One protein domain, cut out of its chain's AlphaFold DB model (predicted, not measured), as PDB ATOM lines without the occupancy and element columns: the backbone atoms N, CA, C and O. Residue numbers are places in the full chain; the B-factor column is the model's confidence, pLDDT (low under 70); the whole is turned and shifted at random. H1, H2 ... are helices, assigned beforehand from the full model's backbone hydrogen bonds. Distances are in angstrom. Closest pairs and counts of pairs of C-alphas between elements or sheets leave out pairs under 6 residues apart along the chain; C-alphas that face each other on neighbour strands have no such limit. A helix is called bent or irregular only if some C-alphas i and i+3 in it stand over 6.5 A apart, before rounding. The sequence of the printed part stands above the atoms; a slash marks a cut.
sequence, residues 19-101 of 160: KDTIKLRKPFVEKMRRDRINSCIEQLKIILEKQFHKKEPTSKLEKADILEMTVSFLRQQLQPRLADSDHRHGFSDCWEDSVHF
ATOM      1  N   LYS A  19     180.540 148.534 267.774       60.84
ATOM      2  CA  LYS A  19     179.818 149.776 268.063       60.84
ATOM      3  C   LYS A  19     180.345 150.977 267.265       60.84
ATOM      4  O   LYS A  19     179.550 151.809 266.838       60.84
ATOM      5  N   ASP A  20     181.646 151.060 267.013       62.03
ATOM      6  CA  ASP A  20     182.268 152.107 266.196       62.03
ATOM      7  C   ASP A  20     182.131 151.815 264.696       62.03
ATOM      8  O   ASP A  20     181.902 152.737 263.914       62.03
ATOM      9  N   THR A  21     182.106 150.541 264.287       63.16
ATOM     10  CA  THR A  21     181.763 150.181 262.897       63.16
ATOM     11  C   THR A  21     180.330 150.586 262.541       63.16
ATOM     12  O   THR A  21     180.085 151.061 261.437       63.16
ATOM     13  N   ILE A  22     179.382 150.465 263.478       69.06
ATOM     14  CA  ILE A  22     177.986 150.885 263.290       69.06
ATOM     15  C   ILE A  22     177.891 152.414 263.233       69.06
ATOM     16  O   ILE A  22     177.205 152.948 262.358       69.06
ATOM     17  N   LYS A  23     178.607 153.128 264.115       69.06
ATOM     18  CA  LYS A  23     178.680 154.600 264.101       69.06
ATOM     19  C   LYS A  23     179.295 155.162 262.820       69.06
ATOM     20  O   LYS A  23     178.977 156.291 262.477       69.06
ATOM     21  N   LEU A  24     180.139 154.402 262.121       69.50
ATOM     22  CA  LEU A  24     180.756 154.808 260.852       69.50
ATOM     23  C   LEU A  24     179.974 154.316 259.624       69.50
ATOM     24  O   LEU A  24     179.870 155.030 258.628       69.50
ATOM     25  N   ARG A  25     179.354 153.131 259.687       76.00
ATOM     26  CA  ARG A  25     178.520 152.601 258.595       76.00
ATOM     27  C   ARG A  25     177.224 153.375 258.425       76.00
ATOM     28  O   ARG A  25     176.855 153.664 257.294       76.00
ATOM     29  N   LYS A  26     176.535 153.721 259.516       81.75
ATOM     30  CA  LYS A  26     175.279 154.485 259.456       81.75
ATOM     31  C   LYS A  26     175.416 155.819 258.697       81.75
ATOM     32  O   LYS A  26     174.662 156.006 257.745       81.75
ATOM     33  N   PRO A  27     176.378 156.712 259.012       88.31
ATOM     34  CA  PRO A  27     176.540 157.962 258.270       88.31
ATOM     35  C   PRO A  27     176.978 157.730 256.821       88.31
ATOM     36  O   PRO A  27     176.567 158.477 255.939       88.31
ATOM     37  N   PHE A  28     177.759 156.680 256.548       88.50
ATOM     38  CA  PHE A  28     178.139 156.333 255.180       88.50
ATOM     39  C   PHE A  28     176.939 155.874 254.335       88.50
ATOM     40  O   PHE A  28     176.748 156.351 253.218       88.50
ATOM     41  N   VAL A  29     176.095 154.990 254.874       90.81
ATOM     42  CA  VAL A  29     174.871 154.524 254.204       90.81
ATOM     43  C   VAL A  29     173.899 155.682 253.979       90.81
ATOM     44  O   VAL A  29     173.336 155.803 252.893       90.81
ATOM     45  N   GLU A  30     173.736 156.571 254.961       92.88
ATOM     46  CA  GLU A  30     172.876 157.746 254.803       92.88
ATOM     47  C   GLU A  30     173.433 158.731 253.770       92.88
ATOM     48  O   GLU A  30     172.667 159.273 252.974       92.88
ATOM     49  N   LYS A  31     174.759 158.916 253.709       93.88
ATOM     50  CA  LYS A  31     175.397 159.687 252.637       93.88
ATOM     51  C   LYS A  31     175.062 159.090 251.268       93.88
ATOM     52  O   LYS A  31     174.537 159.801 250.420       93.88
ATOM     53  N   MET A  32     175.243 157.781 251.091       95.25
ATOM     54  CA  MET A  32     174.883 157.090 249.846       95.25
ATOM     55  C   MET A  32     173.397 157.240 249.494       95.25
ATOM     56  O   MET A  32     173.049 157.433 248.328       95.25
ATOM     57  N   ARG A  33     172.503 157.183 250.490       97.06
ATOM     58  CA  ARG A  33     171.065 157.403 250.287       97.06
ATOM     59  C   ARG A  33     170.790 158.826 249.802       97.06
ATOM     60  O   ARG A  33     170.050 158.997 248.834       97.06
ATOM     61  N   ARG A  34     171.389 159.833 250.445       97.56
ATOM     62  CA  ARG A  34     171.258 161.250 250.064       97.56
ATOM     63  C   ARG A  34     171.812 161.513 248.672       97.56
ATOM     64  O   ARG A  34     171.142 162.174 247.886       97.56
ATOM     65  N   ASP A  35     172.971 160.951 248.349       97.38
ATOM     66  CA  ASP A  35     173.602 161.084 247.035       97.38
ATOM     67  C   ASP A  35     172.716 160.476 245.943       97.38
ATOM     68  O   ASP A  35     172.468 161.111 244.916       97.38
ATOM     69  N   ARG A  36     172.130 159.299 246.197       98.12
ATOM     70  CA  ARG A  36     171.159 158.679 245.287       98.12
ATOM     71  C   ARG A  36     169.918 159.553 245.088       98.12
ATOM     72  O   ARG A  36     169.515 159.766 243.950       98.12
ATOM     73  N   ILE A  37     169.320 160.064 246.167       97.19
ATOM     74  CA  ILE A  37     168.141 160.945 246.085       97.19
ATOM     75  C   ILE A  37     168.472 162.203 245.276       97.19
ATOM     76  O   ILE A  37     167.722 162.562 244.372       97.19
ATOM     77  N   ASN A  38     169.605 162.847 245.558       96.88
ATOM     78  CA  ASN A  38     170.034 164.043 244.837       96.88
ATOM     79  C   ASN A  38     170.295 163.752 243.351       96.88
ATOM     80  O   ASN A  38     169.886 164.542 242.507       96.88
ATOM     81  N   SER A  39     170.899 162.606 243.023       97.25
ATOM     82  CA  SER A  39     171.096 162.184 241.632       97.25
ATOM     83  C   SER A  39     169.765 162.012 240.896       97.25
ATOM     84  O   SER A  39     169.614 162.508 239.783       97.25
ATOM     85  N   CYS A  40     168.770 161.379 241.526       97.12
ATOM     86  CA  CYS A  40     167.435 161.255 240.940       97.12
ATOM     87  C   CYS A  40     166.754 162.618 240.745       97.12
ATOM     88  O   CYS A  40     166.116 162.827 239.718       97.12
ATOM     89  N   ILE A  41     166.904 163.557 241.686       95.94
ATOM     90  CA  ILE A  41     166.352 164.917 241.550       95.94
ATOM     91  C   ILE A  41     166.998 165.654 240.367       95.94
ATOM     92  O   ILE A  41     166.287 166.282 239.586       95.94
ATOM     93  N   GLU A  42     168.315 165.538 240.178       94.12
ATOM     94  CA  GLU A  42     168.990 166.154 239.024       94.12
ATOM     95  C   GLU A  42     168.549 165.509 237.699       94.12
ATOM     96  O   GLU A  42     168.328 166.201 236.707       94.12
ATOM     97  N   GLN A  43     168.337 164.189 237.675       95.00
ATOM     98  CA  GLN A  43     167.775 163.512 236.500       95.00
ATOM     99  C   GLN A  43     166.370 164.023 236.164       95.00
ATOM    100  O   GLN A  43     166.078 164.274 234.993       95.00
ATOM    101  N   LEU A  44     165.508 164.207 237.173       94.38
ATOM    102  CA  LEU A  44     164.179 164.790 236.984       94.38
ATOM    103  C   LEU A  44     164.278 166.194 236.397       94.38
ATOM    104  O   LEU A  44     163.607 166.478 235.410       94.38
ATOM    105  N   LYS A  45     165.161 167.037 236.938       91.19
ATOM    106  CA  LYS A  45     165.415 168.378 236.410       91.19
ATOM    107  C   LYS A  45     165.776 168.346 234.927       91.19
ATOM    108  O   LYS A  45     165.117 169.024 234.154       91.19
ATOM    109  N   ILE A  46     166.718 167.497 234.509       90.81
ATOM    110  CA  ILE A  46     167.114 167.363 233.094       90.81
ATOM    111  C   ILE A  46     165.932 166.935 232.209       90.81
ATOM    112  O   ILE A  46     165.782 167.417 231.084       90.81
ATOM    113  N   ILE A  47     165.100 165.997 232.674       91.12
ATOM    114  CA  ILE A  47     163.916 165.538 231.928       91.12
ATOM    115  C   ILE A  47     162.906 166.677 231.782       91.12
ATOM    116  O   ILE A  47     162.399 166.910 230.686       91.12
ATOM    117  N   LEU A  48     162.625 167.380 232.877       88.06
ATOM    118  CA  LEU A  48     161.701 168.504 232.910       88.06
ATOM    119  C   LEU A  48     162.182 169.635 232.011       88.06
ATOM    120  O   LEU A  48     161.442 170.077 231.141       88.06
ATOM    121  N   GLU A  49     163.436 170.039 232.165       85.50
ATOM    122  CA  GLU A  49     164.114 170.978 231.289       85.50
ATOM    123  C   GLU A  49     163.870 170.582 229.827       85.50
ATOM    124  O   GLU A  49     163.214 171.320 229.101       85.50
ATOM    125  N   LYS A  50     164.217 169.359 229.399       83.25
ATOM    126  CA  LYS A  50     163.966 168.871 228.021       83.25
ATOM    127  C   LYS A  50     162.512 168.992 227.550       83.25
ATOM    128  O   LYS A  50     162.297 169.330 226.388       83.25
ATOM    129  N   GLN A  51     161.537 168.714 228.412       79.06
ATOM    130  CA  GLN A  51     160.111 168.785 228.070       79.06
ATOM    131  C   GLN A  51     159.577 170.229 228.037       79.06
ATOM    132  O   GLN A  51     158.678 170.538 227.253       79.06
ATOM    133  N   PHE A  52     160.139 171.125 228.857       73.44
ATOM    134  CA  PHE A  52     159.625 172.476 229.104       73.44
ATOM    135  C   PHE A  52     160.525 173.614 228.581       73.44
ATOM    136  O   PHE A  52     160.092 174.766 228.603       73.44
ATOM    137  N   HIS A  53     161.701 173.312 228.007       61.06
ATOM    138  CA  HIS A  53     162.676 174.241 227.388       61.06
ATOM    139  C   HIS A  53     162.099 175.182 226.319       61.06
ATOM    140  O   HIS A  53     162.798 176.065 225.833       61.06
ATOM    141  N   LYS A  54     160.829 175.026 225.935       56.91
ATOM    142  CA  LYS A  54     160.134 175.983 225.071       56.91
ATOM    143  C   LYS A  54     159.660 177.249 225.795       56.91
ATOM    144  O   LYS A  54     159.251 178.172 225.101       56.91
ATOM    145  N   LYS A  55     159.646 177.302 227.136       56.06
ATOM    146  CA  LYS A  55     158.995 178.407 227.867       56.06
ATOM    147  C   LYS A  55     159.922 179.447 228.493       56.06
ATOM    148  O   LYS A  55     159.495 180.590 228.553       56.06
ATOM    149  N   GLU A  56     161.145 179.117 228.907       51.09
ATOM    150  CA  GLU A  56     162.122 180.122 229.362       51.09
ATOM    151  C   GLU A  56     163.482 179.454 229.636       51.09
ATOM    152  O   GLU A  56     163.522 178.446 230.351       51.09
ATOM    153  N   PRO A  57     164.595 179.935 229.061       53.84
ATOM    154  CA  PRO A  57     165.912 179.434 229.399       53.84
ATOM    155  C   PRO A  57     166.387 180.153 230.666       53.84
ATOM    156  O   PRO A  57     166.524 181.366 230.647       53.84
ATOM    157  N   THR A  58     166.751 179.401 231.709       53.47
ATOM    158  CA  THR A  58     167.525 179.838 232.900       53.47
ATOM    159  C   THR A  58     166.794 180.122 234.214       53.47
ATOM    160  O   THR A  58     167.469 180.463 235.191       53.47
ATOM    161  N   SER A  59     165.490 179.864 234.341       60.81
ATOM    162  CA  SER A  59     164.905 179.805 235.689       60.81
ATOM    163  C   SER A  59     165.548 178.652 236.469       60.81
ATOM    164  O   SER A  59     165.403 177.480 236.116       60.81
ATOM    165  N   LYS A  60     166.334 178.981 237.500       72.62
ATOM    166  CA  LYS A  60     166.916 178.009 238.429       72.62
ATOM    167  C   LYS A  60     165.766 177.270 239.110       72.62
ATOM    168  O   LYS A  60     165.219 177.779 240.077       72.62
ATOM    169  N   LEU A  61     165.410 176.088 238.610       77.75
ATOM    170  CA  LEU A  61     164.383 175.260 239.238       77.75
ATOM    171  C   LEU A  61     164.848 174.862 240.642       77.75
ATOM    172  O   LEU A  61     165.871 174.181 240.794       77.75
ATOM    173  N   GLU A  62     164.112 175.289 241.667       88.69
ATOM    174  CA  GLU A  62     164.371 174.856 243.032       88.69
ATOM    175  C   GLU A  62     163.950 173.391 243.215       88.69
ATOM    176  O   GLU A  62     163.191 172.822 242.427       88.69
ATOM    177  N   LYS A  63     164.424 172.733 244.281       91.38
ATOM    178  CA  LYS A  63     164.056 171.327 244.540       91.38
ATOM    179  C   LYS A  63     162.546 171.137 244.704       91.38
ATOM    180  O   LYS A  63     162.037 170.096 244.300       91.38
ATOM    181  N   ALA A  64     161.858 172.110 245.301       92.94
ATOM    182  CA  ALA A  64     160.406 172.078 245.436       92.94
ATOM    183  C   ALA A  64     159.731 172.138 244.057       92.94
ATOM    184  O   ALA A  64     158.942 171.248 243.745       92.94
ATOM    185  N   ASP A  65     160.144 173.082 243.205       89.88
ATOM    186  CA  ASP A  65     159.619 173.245 241.843       89.88
ATOM    187  C   ASP A  65     159.834 171.992 240.990       89.88
ATOM    188  O   ASP A  65     158.922 171.538 240.300       89.88
ATOM    189  N   ILE A  66     161.026 171.381 241.060       92.12
ATOM    190  CA  ILE A  66     161.332 170.128 240.348       92.12
ATOM    191  C   ILE A  66     160.323 169.042 240.739       92.12
ATOM    192  O   ILE A  66     159.797 168.335 239.877       92.12
ATOM    193  N   LEU A  67     160.042 168.890 242.034       95.88
ATOM    194  CA  LEU A  67     159.124 167.863 242.526       95.88
ATOM    195  C   LEU A  67     157.670 168.184 242.174       95.88
ATOM    196  O   LEU A  67     156.957 167.298 241.705       95.88
ATOM    197  N   GLU A  68     157.238 169.433 242.336       92.44
ATOM    198  CA  GLU A  68     155.885 169.868 241.989       92.44
ATOM    199  C   GLU A  68     155.609 169.683 240.495       92.44
ATOM    200  O   GLU A  68     154.617 169.059 240.103       92.44
ATOM    201  N   MET A  69     156.526 170.148 239.649       91.25
ATOM    202  CA  MET A  69     156.388 170.053 238.202       91.25
ATOM    203  C   MET A  69     156.427 168.593 237.734       91.25
ATOM    204  O   MET A  69     155.652 168.213 236.856       91.25
ATOM    205  N   THR A  70     157.234 167.739 238.379       93.31
ATOM    206  CA  THR A  70     157.220 166.283 238.143       93.31
ATOM    207  C   THR A  70     155.871 165.666 238.510       93.31
ATOM    208  O   THR A  70     155.316 164.896 237.729       93.31
ATOM    209  N   VAL A  71     155.307 165.999 239.676       93.56
ATOM    210  CA  VAL A  71     153.994 165.483 240.094       93.56
ATOM    211  C   VAL A  71     152.910 165.934 239.121       93.56
ATOM    212  O   VAL A  71     152.096 165.115 238.699       93.56
ATOM    213  N   SER A  72     152.913 167.206 238.720       89.75
ATOM    214  CA  SER A  72     151.969 167.731 237.730       89.75
ATOM    215  C   SER A  72     152.083 166.995 236.391       89.75
ATOM    216  O   SER A  72     151.076 166.521 235.861       89.75
ATOM    217  N   PHE A  73     153.307 166.801 235.893       88.75
ATOM    218  CA  PHE A  73     153.583 166.041 234.675       88.75
ATOM    219  C   PHE A  73     153.068 164.596 234.758       88.75
ATOM    220  O   PHE A  73     152.368 164.128 233.859       88.75
ATOM    221  N   LEU A  74     153.352 163.897 235.860       90.94
ATOM    222  CA  LEU A  74     152.892 162.525 236.074       90.94
ATOM    223  C   LEU A  74     151.372 162.445 236.180       90.94
ATOM    224  O   LEU A  74     150.779 161.545 235.599       90.94
ATOM    225  N   ARG A  75     150.717 163.389 236.865       87.50
ATOM    226  CA  ARG A  75     149.249 163.430 236.940       87.50
ATOM    227  C   ARG A  75     148.634 163.609 235.560       87.50
ATOM    228  O   ARG A  75     147.670 162.921 235.258       87.50
ATOM    229  N   GLN A  76     149.199 164.466 234.715       85.38
ATOM    230  CA  GLN A  76     148.718 164.652 233.343       85.38
ATOM    231  C   GLN A  76     148.918 163.393 232.484       85.38
ATOM    232  O   GLN A  76     148.009 163.010 231.753       85.38
ATOM    233  N   GLN A  77     150.061 162.710 232.605       83.00
ATOM    234  CA  GLN A  77     150.326 161.474 231.855       83.00
ATOM    235  C   GLN A  77     149.540 160.255 232.359       83.00
ATOM    236  O   GLN A  77     149.169 159.388 231.568       83.00
ATOM    237  N   LEU A  78     149.311 160.158 233.670       76.94
ATOM    238  CA  LEU A  78     148.734 158.977 234.316       76.94
ATOM    239  C   LEU A  78     147.231 159.098 234.587       76.94
ATOM    240  O   LEU A  78     146.596 158.066 234.774       76.94
ATOM    241  N   GLN A  79     146.635 160.296 234.573       64.38
ATOM    242  CA  GLN A  79     145.178 160.488 234.715       64.38
ATOM    243  C   GLN A  79     144.361 159.591 233.766       64.38
ATOM    244  O   GLN A  79     143.461 158.910 234.252       64.38
ATOM    245  N   PRO A  80     144.697 159.466 232.465       60.81
ATOM    246  CA  PRO A  80     143.969 158.566 231.568       60.81
ATOM    247  C   PRO A  80     144.237 157.072 231.808       60.81
ATOM    248  O   PRO A  80     143.490 156.245 231.303       60.81
ATOM    249  N   ARG A  81     145.320 156.705 232.513       57.94
ATOM    250  CA  ARG A  81     145.746 155.304 232.715       57.94
ATOM    251  C   ARG A  81     145.424 154.735 234.096       57.94
ATOM    252  O   ARG A  81     145.335 153.523 234.227       57.94
ATOM    253  N   LEU A  82     145.310 155.582 235.120       57.75
ATOM    254  CA  LEU A  82     144.960 155.186 236.492       57.75
ATOM    255  C   LEU A  82     143.468 155.326 236.773       57.75
ATOM    256  O   LEU A  82     142.941 154.617 237.627       57.75
ATOM    257  N   ALA A  83     142.777 156.214 236.048       58.00
ATOM    258  CA  ALA A  83     141.351 156.056 235.847       58.00
ATOM    259  C   ALA A  83     141.205 154.848 234.931       58.00
ATOM    260  O   ALA A  83     141.222 154.990 233.715       58.00
ATOM    261  N   ASP A  84     141.175 153.671 235.546       60.19
ATOM    262  CA  ASP A  84     140.771 152.412 234.950       60.19
ATOM    263  C   ASP A  84     139.481 152.677 234.174       60.19
ATOM    264  O   ASP A  84     138.389 152.774 234.739       60.19
ATOM    265  N   SER A  85     139.638 152.989 232.888       60.81
ATOM    266  CA  SER A  85     138.535 153.403 232.042       60.81
ATOM    267  C   SER A  85     137.542 152.258 232.001       60.81
ATOM    268  O   SER A  85     136.351 152.503 232.086       60.81
ATOM    269  N   ASP A  86     138.027 151.020 231.999       64.31
ATOM    270  CA  ASP A  86     137.205 149.818 232.046       64.31
ATOM    271  C   ASP A  86     136.419 149.709 233.362       64.31
ATOM    272  O   ASP A  86     135.211 149.484 233.333       64.31
ATOM    273  N   HIS A  87     137.042 149.972 234.518       71.44
ATOM    274  CA  HIS A  87     136.320 150.013 235.799       71.44
ATOM    275  C   HIS A  87     135.317 151.160 235.884       71.44
ATOM    276  O   HIS A  87     134.227 150.972 236.419       71.44
ATOM    277  N   ARG A  88     135.637 152.341 235.342       72.50
ATOM    278  CA  ARG A  88     134.699 153.474 235.316       72.50
ATOM    279  C   ARG A  88     133.503 153.205 234.404       72.50
ATOM    280  O   ARG A  88     132.393 153.549 234.796       72.50
ATOM    281  N   HIS A  89     133.711 152.587 233.239       73.25
ATOM    282  CA  HIS A  89     132.619 152.198 232.342       73.25
ATOM    283  C   HIS A  89     131.779 151.077 232.963       73.25
ATOM    284  O   HIS A  89     130.574 151.241 233.100       73.25
ATOM    285  N   GLY A  90     132.398 150.003 233.467       81.25
ATOM    286  CA  GLY A  90     131.666 148.901 234.101       81.25
ATOM    287  C   GLY A  90     130.896 149.315 235.361       81.25
ATOM    288  O   GLY A  90     129.789 148.831 235.596       81.25
ATOM    289  N   PHE A  91     131.444 150.239 236.160       83.25
ATOM    290  CA  PHE A  91     130.736 150.830 237.297       83.25
ATOM    291  C   PHE A  91     129.560 151.702 236.844       83.25
ATOM    292  O   PHE A  91     128.489 151.614 237.439       83.25
ATOM    293  N   SER A  92     129.742 152.513 235.794       85.88
ATOM    294  CA  SER A  92     128.677 153.346 235.228       85.88
ATOM    295  C   SER A  92     127.527 152.498 234.689       85.88
ATOM    296  O   SER A  92     126.388 152.736 235.071       85.88
ATOM    297  N   ASP A  93     127.825 151.473 233.890       82.69
ATOM    298  CA  ASP A  93     126.821 150.577 233.306       82.69
ATOM    299  C   ASP A  93     126.045 149.827 234.401       82.69
ATOM    300  O   ASP A  93     124.817 149.762 234.386       82.69
ATOM    301  N   CYS A  94     126.751 149.297 235.408       89.06
ATOM    302  CA  CYS A  94     126.125 148.604 236.536       89.06
ATOM    303  C   CYS A  94     125.250 149.538 237.388       89.06
ATOM    304  O   CYS A  94     124.201 149.126 237.897       89.06
ATOM    305  N   TRP A  95     125.691 150.781 237.578       89.56
ATOM    306  CA  TRP A  95     124.936 151.800 238.293       89.56
ATOM    307  C   TRP A  95     123.677 152.202 237.526       89.56
ATOM    308  O   TRP A  95     122.601 152.263 238.116       89.56
ATOM    309  N   GLU A  96     123.788 152.418 236.217       89.31
ATOM    310  CA  GLU A  96     122.669 152.790 235.353       89.31
ATOM    311  C   GLU A  96     121.604 151.685 235.304       89.31
ATOM    312  O   GLU A  96     120.421 151.971 235.499       89.31
ATOM    313  N   ASP A  97     122.020 150.417 235.212       83.06
ATOM    314  CA  ASP A  97     121.133 149.254 235.352       83.06
ATOM    315  C   ASP A  97     120.408 149.240 236.712       83.06
ATOM    316  O   ASP A  97     119.208 148.961 236.790       83.06
ATOM    317  N   SER A  98     121.121 149.564 237.797       89.50
ATOM    318  CA  SER A  98     120.555 149.593 239.154       89.50
ATOM    319  C   SER A  98     119.533 150.721 239.323       89.50
ATOM    320  O   SER A  98     118.468 150.512 239.904       89.50
ATOM    321  N   VAL A  99     119.823 151.911 238.792       89.44
ATOM    322  CA  VAL A  99     118.914 153.066 238.823       89.44
ATOM    323  C   VAL A  99     117.682 152.812 237.960       89.44
ATOM    324  O   VAL A  99     116.565 153.079 238.402       89.44
ATOM    325  N   HIS A 100     117.857 152.245 236.764       85.75
ATOM    326  CA  HIS A 100     116.747 151.887 235.888       85.75
ATOM    327  C   HIS A 100     115.825 150.858 236.553       85.75
ATOM    328  O   HIS A 100     114.609 150.998 236.487       85.75
ATOM    329  N   PHE A 101     116.379 149.861 237.250       82.25
ATOM    330  CA  PHE A 101     115.590 148.891 238.014       82.25
ATOM    331  C   PHE A 101     114.768 149.549 239.128       82.25
ATOM    332  O   PHE A 101     113.568 149.306 239.226       82.25
TER     333      PHE A 101
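What this domain is: This is residues 19 to 101 of the 160 residues of the protein "Hairy-related 12" of Gasterosteus aculeatus (UniProt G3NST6). The model is a wide, open V of three helices: the long helix H1 makes one arm, H2 and then H3 make the other, and the corner is where the first part of H2 packs on the later part of H1. Residues 19 to 37 of H1 stick out on one side and residues 74 to 101 on the other, while residues 53 to 62 fold back at the corner. The printed part has 83 residues with three named helices, H1, H2 and H3 in chain order, and no named strand; its class is all helix. It is extended, with a radius of gyration of the C-alphas of 22.3 A, and flat, spanning 72 by 46 by 15 A.

Where its parts are: H1, residues 19 to 52, begins at C-alpha 19 (179.818, 149.776, 268.063) and is 49.4 A long. H2, residues 63 to 82, begins at C-alpha 63 (164.056, 171.327, 244.540) and is 26.3 A long. It has a kink of 37 degrees near residue 76, and is only just irregular: C-alphas 77 and 80 are 7.0 A apart. H3, residues 85 to 101, is 24.1 A long and ends at C-alpha 101 (115.590, 148.891, 238.014).

How they stand to each other: H1 touches H2 with residues 41 to 48 alone, and H2 touches H1 with residues 63 to 70 alone. Their closest C-alphas, of Lys 45 and Ile 66, are 5.9 A apart. They run the same way at a steep tilt of 67 degrees, only just short of about perpendicular. H2 and H3 meet only through their link. H1 and H3 are apart. Every O i to N i+4 pair is within hydrogen-bond range in H3, against 29 of 30 in H1 and 14 of 16 in H2.

The domain as a whole: The C-alphas farthest apart, of Asp 20 and Phe 101, are 72.5 A apart. The printed part has no cut. The H1 to H2 link is short, 10 residues, and the H2 to H3 link is tight, 2 residues. Mean pLDDT of the printed part is 81.2; residues 19 to 24, 53 to 59 and 79 to 86 are under 70.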